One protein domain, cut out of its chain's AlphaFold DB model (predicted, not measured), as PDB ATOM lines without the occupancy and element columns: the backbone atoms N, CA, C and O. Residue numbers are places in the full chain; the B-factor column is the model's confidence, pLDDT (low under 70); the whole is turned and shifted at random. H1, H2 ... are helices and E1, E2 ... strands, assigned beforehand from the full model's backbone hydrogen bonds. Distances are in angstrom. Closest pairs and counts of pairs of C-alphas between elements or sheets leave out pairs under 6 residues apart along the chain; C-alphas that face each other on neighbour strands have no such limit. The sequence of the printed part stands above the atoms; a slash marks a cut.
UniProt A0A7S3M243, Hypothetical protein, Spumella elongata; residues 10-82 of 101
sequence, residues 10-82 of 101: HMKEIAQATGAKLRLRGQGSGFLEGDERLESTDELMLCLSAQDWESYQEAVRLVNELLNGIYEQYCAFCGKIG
ATOM      1  N   HIS A  10      38.806 -17.250 -48.192       71.44
ATOM      2  CA  HIS A  10      39.451 -15.958 -47.942       71.44
ATOM      3  C   HIS A  10      40.295 -15.967 -46.663       71.44
ATOM      4  O   HIS A  10      41.433 -15.512 -46.669       71.44
ATOM      5  N   MET A  11      39.790 -16.551 -45.569       75.31
ATOM      6  CA  MET A  11      40.586 -16.677 -44.342       75.31
ATOM      7  C   MET A  11      41.807 -17.570 -44.543       75.31
ATOM      8  O   MET A  11      42.874 -17.285 -44.008       75.31
ATOM      9  N   LYS A  12      41.662 -18.650 -45.317       77.75
ATOM     10  CA  LYS A  12      42.762 -19.571 -45.600       77.75
ATOM     11  C   LYS A  12      43.839 -18.916 -46.463       77.75
ATOM     12  O   LYS A  12      45.012 -19.166 -46.219       77.75
ATOM     13  N   GLU A  13      43.459 -18.073 -47.419       83.00
ATOM     14  CA  GLU A  13      44.392 -17.285 -48.235       83.00
ATOM     15  C   GLU A  13      45.179 -16.291 -47.376       83.00
ATOM     16  O   GLU A  13      46.404 -16.295 -47.435       83.00
ATOM     17  N   ILE A  14      44.509 -15.522 -46.508       82.56
ATOM     18  CA  ILE A  14      45.186 -14.587 -45.590       82.56
ATOM     19  C   ILE A  14      46.125 -15.349 -44.645       82.56
ATOM     20  O   ILE A  14      47.279 -14.960 -44.468       82.56
ATOM     21  N   ALA A  15      45.662 -16.468 -44.081       82.69
ATOM     22  CA  ALA A  15      46.467 -17.308 -43.198       82.69
ATOM     23  C   ALA A  15      47.682 -17.925 -43.907       82.69
ATOM     24  O   ALA A  15      48.745 -18.040 -43.307       82.69
ATOM     25  N   GLN A  16      47.552 -18.318 -45.178       83.50
ATOM     26  CA  GLN A  16      48.677 -18.840 -45.958       83.50
ATOM     27  C   GLN A  16      49.650 -17.747 -46.395       83.50
ATOM     28  O   GLN A  16      50.852 -17.994 -46.399       83.50
ATOM     29  N   ALA A  17      49.155 -16.556 -46.737       83.75
ATOM     30  CA  ALA A  17      49.987 -15.436 -47.165       83.75
ATOM     31  C   ALA A  17      50.821 -14.852 -46.016       83.75
ATOM     32  O   ALA A  17      51.955 -14.438 -46.228       83.75
ATOM     33  N   THR A  18      50.268 -14.840 -44.803       84.00
ATOM     34  CA  THR A  18      50.888 -14.188 -43.634       84.00
ATOM     35  C   THR A  18      51.427 -15.167 -42.599       84.00
ATOM     36  O   THR A  18      52.137 -14.776 -41.682       84.00
ATOM     37  N   GLY A  19      51.054 -16.445 -42.672       82.19
ATOM     38  CA  GLY A  19      51.312 -17.409 -41.598       82.19
ATOM     39  C   GLY A  19      50.484 -17.159 -40.329       82.19
ATOM     40  O   GLY A  19      50.651 -17.876 -39.338       82.19
ATOM     41  N   ALA A  20      49.583 -16.170 -40.328       85.12
ATOM     42  CA  ALA A  20      48.734 -15.873 -39.187       85.12
ATOM     43  C   ALA A  20      47.594 -16.890 -39.041       85.12
ATOM     44  O   ALA A  20      46.960 -17.326 -40.001       85.12
ATOM     45  N   LYS A  21      47.278 -17.246 -37.799       82.44
ATOM     46  CA  LYS A  21      46.120 -18.060 -37.433       82.44
ATOM     47  C   LYS A  21      44.925 -17.149 -37.184       82.44
ATOM     48  O   LYS A  21      44.956 -16.316 -36.285       82.44
ATOM     49  N   LEU A  22      43.866 -17.353 -37.958       80.69
ATOM     50  CA  LEU A  22      42.603 -16.625 -37.858       80.69
ATOM     51  C   LEU A  22      41.530 -17.535 -37.251       80.69
ATOM     52  O   LEU A  22      41.397 -18.693 -37.654       80.69
ATOM     53  N   ARG A  23      40.754 -17.027 -36.292       75.50
ATOM     54  CA  ARG A  23      39.626 -17.739 -35.678       75.50
ATOM     55  C   ARG A  23      38.432 -16.804 -35.548       75.50
ATOM     56  O   ARG A  23      38.538 -15.769 -34.909       75.50
ATOM     57  N   LEU A  24      37.295 -17.189 -36.115       73.69
ATOM     58  CA  LEU A  24      36.036 -16.464 -35.952       73.69
ATOM     59  C   LEU A  24      35.274 -17.014 -34.739       73.69
ATOM     60  O   LEU A  24      35.186 -18.230 -34.576       73.69
ATOM     61  N   ARG A  25      34.735 -16.127 -33.905       69.38
ATOM     62  CA  ARG A  25      33.884 -16.420 -32.741       69.38
ATOM     63  C   ARG A  25      32.679 -15.483 -32.721       69.38
ATOM     64  O   ARG A  25      32.705 -14.452 -33.381       69.38
ATOM     65  N   GLY A  26      31.659 -15.832 -31.946       65.44
ATOM     66  CA  GLY A  26      30.484 -14.995 -31.691       65.44
ATOM     67  C   GLY A  26      29.210 -15.465 -32.389       65.44
ATOM     68  O   GLY A  26      29.222 -16.427 -33.169       65.44
ATOM     69  N   GLN A  27      28.107 -14.794 -32.074       57.56
ATOM     70  CA  GLN A  27      26.764 -15.144 -32.539       57.56
ATOM     71  C   GLN A  27      26.646 -15.049 -34.074       57.56
ATOM     72  O   GLN A  27      27.009 -14.040 -34.681       57.56
ATOM     73  N   GLY A  28      26.163 -16.111 -34.729       57.81
ATOM     74  CA  GLY A  28      26.070 -16.202 -36.190       57.81
ATOM     75  C   GLY A  28      27.360 -16.649 -36.891       57.81
ATOM     76  O   GLY A  28      27.424 -16.641 -38.127       57.81
ATOM     77  N   SER A  29      28.392 -17.049 -36.134       54.50
ATOM     78  CA  SER A  29      29.599 -17.697 -36.674       54.50
ATOM     79  C   SER A  29      29.368 -19.166 -37.052       54.50
ATOM     80  O   SER A  29      30.149 -19.722 -37.829       54.50
ATOM     81  N   GLY A  30      28.304 -19.791 -36.534       55.59
ATOM     82  CA  GLY A  30      28.047 -21.225 -36.668       55.59
ATOM     83  C   GLY A  30      28.999 -22.092 -35.838       55.59
ATOM     84  O   GLY A  30      29.041 -23.306 -36.038       55.59
ATOM     85  N   PHE A  31      29.782 -21.484 -34.938       52.47
ATOM     86  CA  PHE A  31      30.692 -22.185 -34.040       52.47
ATOM     87  C   PHE A  31      29.997 -22.413 -32.693       52.47
ATOM     88  O   PHE A  31      29.754 -21.477 -31.933       52.47
ATOM     89  N   LEU A  32      29.647 -23.672 -32.433       56.34
ATOM     90  CA  LEU A  32      28.973 -24.107 -31.215       56.34
ATOM     91  C   LEU A  32      30.060 -24.446 -30.183       56.34
ATOM     92  O   LEU A  32      30.816 -25.397 -30.394       56.34
ATOM     93  N   GLU A  33      30.184 -23.661 -29.112       53.53
ATOM     94  CA  GLU A  33      31.125 -23.933 -28.012       53.53
ATOM     95  C   GLU A  33      30.353 -24.451 -26.779       53.53
ATOM     96  O   GLU A  33      29.232 -24.033 -26.507       53.53
ATOM     97  N   GLY A  34      30.953 -25.388 -26.032       53.81
ATOM     98  CA  GLY A  34      30.370 -25.986 -24.821       53.81
ATOM     99  C   GLY A  34      29.573 -27.280 -25.048       53.81
ATOM    100  O   GLY A  34      29.243 -27.645 -26.177       53.81
ATOM    101  N   ASP A  35      29.271 -27.981 -23.948       49.28
ATOM    102  CA  ASP A  35      28.505 -29.245 -23.939       49.28
ATOM    103  C   ASP A  35      27.084 -29.053 -24.510       49.28
ATOM    104  O   ASP A  35      26.527 -29.930 -25.167       49.28
ATOM    105  N   GLU A  36      26.536 -27.843 -24.350       55.41
ATOM    106  CA  GLU A  36      25.192 -27.458 -24.794       55.41
ATOM    107  C   GLU A  36      25.083 -27.134 -26.293       55.41
ATOM    108  O   GLU A  36      23.975 -26.920 -26.784       55.41
ATOM    109  N   ARG A  37      26.195 -27.134 -27.051       56.88
ATOM    110  CA  ARG A  37      26.211 -26.790 -28.487       56.88
ATOM    111  C   ARG A  37      25.505 -25.461 -28.785       56.88
ATOM    112  O   ARG A  37      24.719 -25.374 -29.728       56.88
ATOM    113  N   LEU A  38      25.779 -24.432 -27.994       53.56
ATOM    114  CA  LEU A  38      25.220 -23.101 -28.209       53.56
ATOM    115  C   LEU A  38      26.270 -22.188 -28.843       53.56
ATOM    116  O   LEU A  38      27.471 -22.320 -28.604       53.56
ATOM    117  N   GLU A  39      25.817 -21.281 -29.704       53.81
ATOM    118  CA  GLU A  39      26.676 -20.196 -30.171       53.81
ATOM    119  C   GLU A  39      26.978 -19.266 -28.993       53.81
ATOM    120  O   GLU A  39      26.103 -19.003 -28.165       53.81
ATOM    121  N   SER A  40      28.211 -18.756 -28.926       56.31
ATOM    122  CA  SER A  40      28.585 -17.748 -27.927       56.31
ATOM    123  C   SER A  40      27.594 -16.583 -27.967       56.31
ATOM    124  O   SER A  40      27.278 -16.073 -29.043       56.31
ATOM    125  N   THR A  41      27.147 -16.131 -26.796       56.38
ATOM    126  CA  THR A  41      26.369 -14.888 -26.650       56.38
ATOM    127  C   THR A  41      27.205 -13.639 -26.932       56.38
ATOM    128  O   THR A  41      26.664 -12.539 -26.973       56.38
ATOM    129  N   ASP A  42      28.519 -13.800 -27.092       58.25
ATOM    130  CA  ASP A  42      29.444 -12.730 -27.432       58.25
ATOM    131  C   ASP A  42      29.245 -12.220 -28.866       58.25
ATOM    132  O   ASP A  42      28.867 -12.961 -29.784       58.25
ATOM    133  N   GLU A  43      29.577 -10.946 -29.061       61.66
ATOM    134  CA  GLU A  43      29.599 -10.309 -30.373       61.66
ATOM    135  C   GLU A  43      30.572 -11.012 -31.334       61.66
ATOM    136  O   GLU A  43      31.513 -11.709 -30.936       61.66
ATOM    137  N   LEU A  44      30.328 -10.847 -32.636       69.75
ATOM    138  CA  LEU A  44      31.116 -11.477 -33.690       69.75
ATOM    139  C   LEU A  44      32.561 -10.951 -33.670       69.75
ATOM    140  O   LEU A  44      32.832  -9.819 -34.058       69.75
ATOM    141  N   MET A  45      33.497 -11.796 -33.244       70.56
ATOM    142  CA  MET A  45      34.909 -11.474 -33.056       70.56
ATOM    143  C   MET A  45      35.796 -12.287 -33.993       70.56
ATOM    144  O   MET A  45      35.629 -13.499 -34.140       70.56
ATOM    145  N   LEU A  46      36.815 -11.645 -34.561       76.94
ATOM    146  CA  LEU A  46      37.888 -12.323 -35.281       76.94
ATOM    147  C   LEU A  46      39.182 -12.257 -34.465       76.94
ATOM    148  O   LEU A  46      39.733 -11.187 -34.236       76.94
ATOM    149  N   CYS A  47      39.674 -13.412 -34.030       76.00
ATOM    150  CA  CYS A  47      40.951 -13.536 -33.340       76.00
ATOM    151  C   CYS A  47      42.063 -13.819 -34.348       76.00
ATOM    152  O   CYS A  47      41.960 -14.759 -35.140       76.00
ATOM    153  N   LEU A  48      43.138 -13.041 -34.271       80.19
ATOM    154  CA  LEU A  48      44.313 -13.163 -35.123       80.19
ATOM    155  C   LEU A  48      45.533 -13.470 -34.254       80.19
ATOM    156  O   LEU A  48      45.737 -12.857 -33.209       80.19
ATOM    157  N   SER A  49      46.330 -14.455 -34.653       80.50
ATOM    158  CA  SER A  49      47.563 -14.826 -33.957       80.50
ATOM    159  C   SER A  49      48.663 -15.076 -34.974       80.50
ATOM    160  O   SER A  49      48.599 -16.051 -35.716       80.50
ATOM    161  N   ALA A  50      49.674 -14.216 -35.008       81.69
ATOM    162  CA  ALA A  50      50.843 -14.390 -35.862       81.69
ATOM    163  C   ALA A  50      52.088 -14.665 -35.015       81.69
ATOM    164  O   ALA A  50      52.103 -14.398 -33.813       81.69
ATOM    165  N   GLN A  51      53.110 -15.238 -35.648       80.50
ATOM    166  CA  GLN A  51      54.384 -15.537 -34.995       80.50
ATOM    167  C   GLN A  51      55.337 -14.333 -34.998       80.50
ATOM    168  O   GLN A  51      56.104 -14.172 -34.053       80.50
ATOM    169  N   ASP A  52      55.215 -13.463 -36.001       85.56
ATOM    170  CA  ASP A  52      56.050 -12.280 -36.196       85.56
ATOM    171  C   ASP A  52      55.194 -11.013 -36.276       85.56
ATOM    172  O   ASP A  52      54.042 -11.048 -36.718       85.56
ATOM    173  N   TRP A  53      55.771  -9.877 -35.877       83.38
ATOM    174  CA  TRP A  53      55.095  -8.578 -35.917       83.38
ATOM    175  C   TRP A  53      54.742  -8.140 -37.346       83.38
ATOM    176  O   TRP A  53      53.641  -7.659 -37.591       83.38
ATOM    177  N   GLU A  54      55.640  -8.359 -38.306       85.69
ATOM    178  CA  GLU A  54      55.410  -8.015 -39.715       85.69
ATOM    179  C   GLU A  54      54.242  -8.827 -40.301       85.69
ATOM    180  O   GLU A  54      53.301  -8.271 -40.869       85.69
ATOM    181  N   SER A  55      54.237 -10.136 -40.040       84.62
ATOM    182  CA  SER A  55      53.143 -11.047 -40.380       84.62
ATOM    183  C   SER A  55      51.821 -10.655 -39.717       84.62
ATOM    184  O   SER A  55      50.765 -10.748 -40.341       84.62
ATOM    185  N   TYR A  56      51.862 -10.204 -38.459       84.75
ATOM    186  CA  TYR A  56      50.689  -9.693 -37.750       84.75
ATOM    187  C   TYR A  56      50.123  -8.446 -38.435       84.75
ATOM    188  O   TYR A  56      48.930  -8.416 -38.733       84.75
ATOM    189  N   GLN A  57      50.964  -7.451 -38.728       86.75
ATOM    190  CA  GLN A  57      50.524  -6.215 -39.379       86.75
ATOM    191  C   GLN A  57      49.904  -6.485 -40.750       86.75
ATOM    192  O   GLN A  57      48.832  -5.955 -41.050       86.75
ATOM    193  N   GLU A  58      50.525  -7.347 -41.555       88.19
ATOM    194  CA  GLU A  58      49.990  -7.694 -42.871       88.19
ATOM    195  C   GLU A  58      48.667  -8.462 -42.761       88.19
ATOM    196  O   GLU A  58      47.712  -8.193 -43.493       88.19
ATOM    197  N   ALA A  59      48.551  -9.371 -41.792       86.56
ATOM    198  CA  ALA A  59      47.316 -10.108 -41.559       86.56
ATOM    199  C   ALA A  59      46.179  -9.193 -41.082       86.56
ATOM    200  O   ALA A  59      45.052  -9.331 -41.560       86.56
ATOM    201  N   VAL A  60      46.466  -8.233 -40.196       85.19
ATOM    202  CA  VAL A  60      45.504  -7.207 -39.761       85.19
ATOM    203  C   VAL A  60      45.056  -6.357 -40.947       85.19
ATOM    204  O   VAL A  60      43.857  -6.134 -41.109       85.19
ATOM    205  N   ARG A  61      45.985  -5.936 -41.815       86.75
ATOM    206  CA  ARG A  61      45.674  -5.162 -43.024       86.75
ATOM    207  C   ARG A  61      44.702  -5.914 -43.937       86.75
ATOM    208  O   ARG A  61      43.649  -5.377 -44.280       86.75
ATOM    209  N   LEU A  62      45.015  -7.167 -44.267       86.00
ATOM    210  CA  LEU A  62      44.188  -8.012 -45.136       86.00
ATOM    211  C   LEU A  62      42.811  -8.315 -44.527       86.00
ATOM    212  O   LEU A  62      41.793  -8.310 -45.221       86.00
ATOM    213  N   VAL A  63      42.760  -8.560 -43.218       83.44
ATOM    214  CA  VAL A  63      41.503  -8.745 -42.486       83.44
ATOM    215  C   VAL A  63      40.652  -7.485 -42.526       83.44
ATOM    216  O   VAL A  63      39.443  -7.576 -42.734       83.44
ATOM    217  N   ASN A  64      41.259  -6.317 -42.334       83.44
ATOM    218  CA  ASN A  64      40.541  -5.053 -42.348       83.44
ATOM    219  C   ASN A  64      39.944  -4.771 -43.738       83.44
ATOM    220  O   ASN A  64      38.788  -4.368 -43.844       83.44
ATOM    221  N   GLU A  65      40.678  -5.059 -44.817       84.38
ATOM    222  CA  GLU A  65      40.150  -4.982 -46.188       84.38
ATOM    223  C   GLU A  65      38.960  -5.929 -46.403       84.38
ATOM    224  O   GLU A  65      37.920  -5.520 -46.928       84.38
ATOM    225  N   LEU A  66      39.069  -7.177 -45.933       82.00
ATOM    226  CA  LEU A  66      37.983  -8.156 -46.006       82.00
ATOM    227  C   LEU A  66      36.733  -7.678 -45.247       82.00
ATOM    228  O   LEU A  66      35.619  -7.757 -45.770       82.00
ATOM    229  N   LEU A  67      36.913  -7.193 -44.016       77.38
ATOM    230  CA  LEU A  67      35.824  -6.714 -43.164       77.38
ATOM    231  C   LEU A  67      35.139  -5.490 -43.769       77.38
ATOM    232  O   LEU A  67      33.910  -5.469 -43.818       77.38
ATOM    233  N   ASN A  68      35.904  -4.531 -44.296       80.44
ATOM    234  CA  ASN A  68      35.346  -3.368 -44.985       80.44
ATOM    235  C   ASN A  68      34.486  -3.784 -46.183       80.44
ATOM    236  O   ASN A  68      33.340  -3.353 -46.287       80.44
ATOM    237  N   GLY A  69      34.968  -4.698 -47.031       80.50
ATOM    238  CA  GLY A  69      34.189  -5.177 -48.179       80.50
ATOM    239  C   GLY A  69      32.899  -5.909 -47.782       80.50
ATOM    240  O   GLY A  69      31.876  -5.813 -48.465       80.50
ATOM    241  N   ILE A  70      32.907  -6.633 -46.659       76.75
ATOM    242  CA  ILE A  70      31.705  -7.284 -46.117       76.75
ATOM    243  C   ILE A  70      30.748  -6.247 -45.534       76.75
ATOM    244  O   ILE A  70      29.538  -6.352 -45.752       76.75
ATOM    245  N   TYR A  71      31.276  -5.253 -44.825       75.69
ATOM    246  CA  TYR A  71      30.493  -4.182 -44.233       75.69
ATOM    247  C   TYR A  71      29.821  -3.317 -45.300       75.69
ATOM    248  O   TYR A  71      28.632  -3.050 -45.181       75.69
ATOM    249  N   GLU A  72      30.507  -2.966 -46.387       78.50
ATOM    250  CA  GLU A  72      29.897  -2.260 -47.522       78.50
ATOM    251  C   GLU A  72      28.734  -3.051 -48.125       78.50
ATOM    252  O   GLU A  72      27.648  -2.511 -48.347       78.50
ATOM    253  N   GLN A  73      28.920  -4.358 -48.336       75.62
ATOM    254  CA  GLN A  73      27.852  -5.226 -48.830       75.62
ATOM    255  C   GLN A  73      26.682  -5.328 -47.847       75.62
ATOM    256  O   GLN A  73      25.529  -5.418 -48.276       75.62
ATOM    257  N   TYR A  74      26.970  -5.343 -46.545       72.69
ATOM    258  CA  TYR A  74      25.959  -5.385 -45.497       72.69
ATOM    259  C   TYR A  74      25.213  -4.053 -45.387       72.69
ATOM    260  O   TYR A  74      23.990  -4.049 -45.348       72.69
ATOM    261  N   CYS A  75      25.913  -2.923 -45.457       73.50
ATOM    262  CA  CYS A  75      25.333  -1.586 -45.490       73.50
ATOM    263  C   CYS A  75      24.422  -1.415 -46.716       73.50
ATOM    264  O   CYS A  75      23.272  -0.997 -46.581       73.50
ATOM    265  N   ALA A  76      24.870  -1.855 -47.897       77.88
ATOM    266  CA  ALA A  76      24.051  -1.873 -49.110       77.88
ATOM    267  C   ALA A  76      22.814  -2.785 -48.980       77.88
ATOM    268  O   ALA A  76      21.767  -2.504 -49.566       77.88
ATOM    269  N   PHE A  77      22.913  -3.875 -48.219       76.44
ATOM    270  CA  PHE A  77      21.792  -4.767 -47.924       76.44
ATOM    271  C   PHE A  77      20.809  -4.150 -46.915       76.44
ATOM    272  O   PHE A  77      19.611  -4.122 -47.185       76.44
ATOM    273  N   CYS A  78      21.294  -3.580 -45.809       72.56
ATOM    274  CA  CYS A  78      20.488  -2.851 -44.826       72.56
ATOM    275  C   CYS A  78      19.757  -1.666 -45.463       72.56
ATOM    276  O   CYS A  78      18.554  -1.519 -45.258       72.56
ATOM    277  N   GLY A  79      20.439  -0.899 -46.323       70.88
ATOM    278  CA  GLY A  79      19.838   0.195 -47.086       70.88
ATOM    279  C   GLY A  79      18.717  -0.263 -48.025       70.88
ATOM    280  O   GLY A  79      17.733   0.452 -48.196       70.88
ATOM    281  N   LYS A  80      18.802  -1.482 -48.578       72.44
ATOM    282  CA  LYS A  80      17.715  -2.093 -49.370       72.44
ATOM    283  C   LYS A  80      16.551  -2.602 -48.520       72.44
ATOM    284  O   LYS A  80      15.429  -2.643 -49.011       72.44
ATOM    285  N   ILE A  81      16.814  -3.005 -47.280       74.00
ATOM    286  CA  ILE A  81      15.805  -3.515 -46.336       74.00
ATOM    287  C   ILE A  81      15.165  -2.382 -45.512       74.00
ATOM    288  O   ILE A  81      14.155  -2.596 -44.848       74.00
ATOM    289  N   GLY A  82      15.694  -1.158 -45.597       63.59
ATOM    290  CA  GLY A  82      15.206  -0.001 -44.840       63.59
ATOM    291  C   GLY A  82      15.654   0.008 -43.375       63.59
ATOM    292  O   GLY A  82      15.106   0.759 -42.572       63.59
TER     293      GLY A  82
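What this domain is: This is residues 10 to 82 of the 101 residues of the protein "Hypothetical protein" of Spumella elongata (UniProt A0A7S3M243). A short helix, H1, and the first part of a much longer one, H2, lie side by side over one face of a small two-stranded hairpin, H1 over E1 and H2 over E2. Residues 68 to 82, of which 68 to 81 belong to H2, stick out as a free arm, and the long loop between the strands, residues 26 to 44, reaches away from the helices. The printed part has 73 residues, with two named helices and two named strands in the order H1, E1, E2, H2; the sheet E1 - E2 is antiparallel and the class is mixed. The whole is loose, with a radius of gyration of the C-alphas of 14.6 A, and flat, spanning 41 by 37 by 16 A.

How they stand to each other: H1, residues 10 to 18, is followed by a tight link to E1, residues 21 to 25; their closest C-alphas, those of Ala 15 and Lys 21, are 5.8 A apart. E1 forms a hairpin with E2, residues 45 to 49, antiparallel at 162 degrees between directions. N 21 and O 49, 2.7 A apart, and N 47 and O 23, 2.8 A apart, are within hydrogen-bond range. A tight link leads to H2, residues 53 to 81; the closest C-alphas of E2 and H2, Ser 49 and Tyr 56, are 7.1 A apart. H2 touches H1 with residues 55 to 63 alone, closest at the C-alphas of Thr 18 and Ser 55, 5.1 A, at a shallow tilt of 19 degrees, opposite ways. H1 and E2 are apart, as are E1 and H2. In H1 and H2 every O i to N i+4 pair is within hydrogen-bond range.

Where its parts are: H1 begins at C-alpha 10 (39.451, -15.958, -47.942) and is 12.3 A long. E1 measures 13.2 A and E2 13.1 A. H2 measures 41.0 A, ending at C-alpha 81 (15.805, -3.515, -46.336).

The domain as a whole: The C-alphas farthest apart, Asp 52 and Gly 82, are 43.5 A apart. The printed part has no cut. The link from E1 to E2, 19 residues, is long; within it residues 32 to 33 pair antiparallel with 38 to 39. The pLDDT is under 70 at residues 25 to 44 and 82.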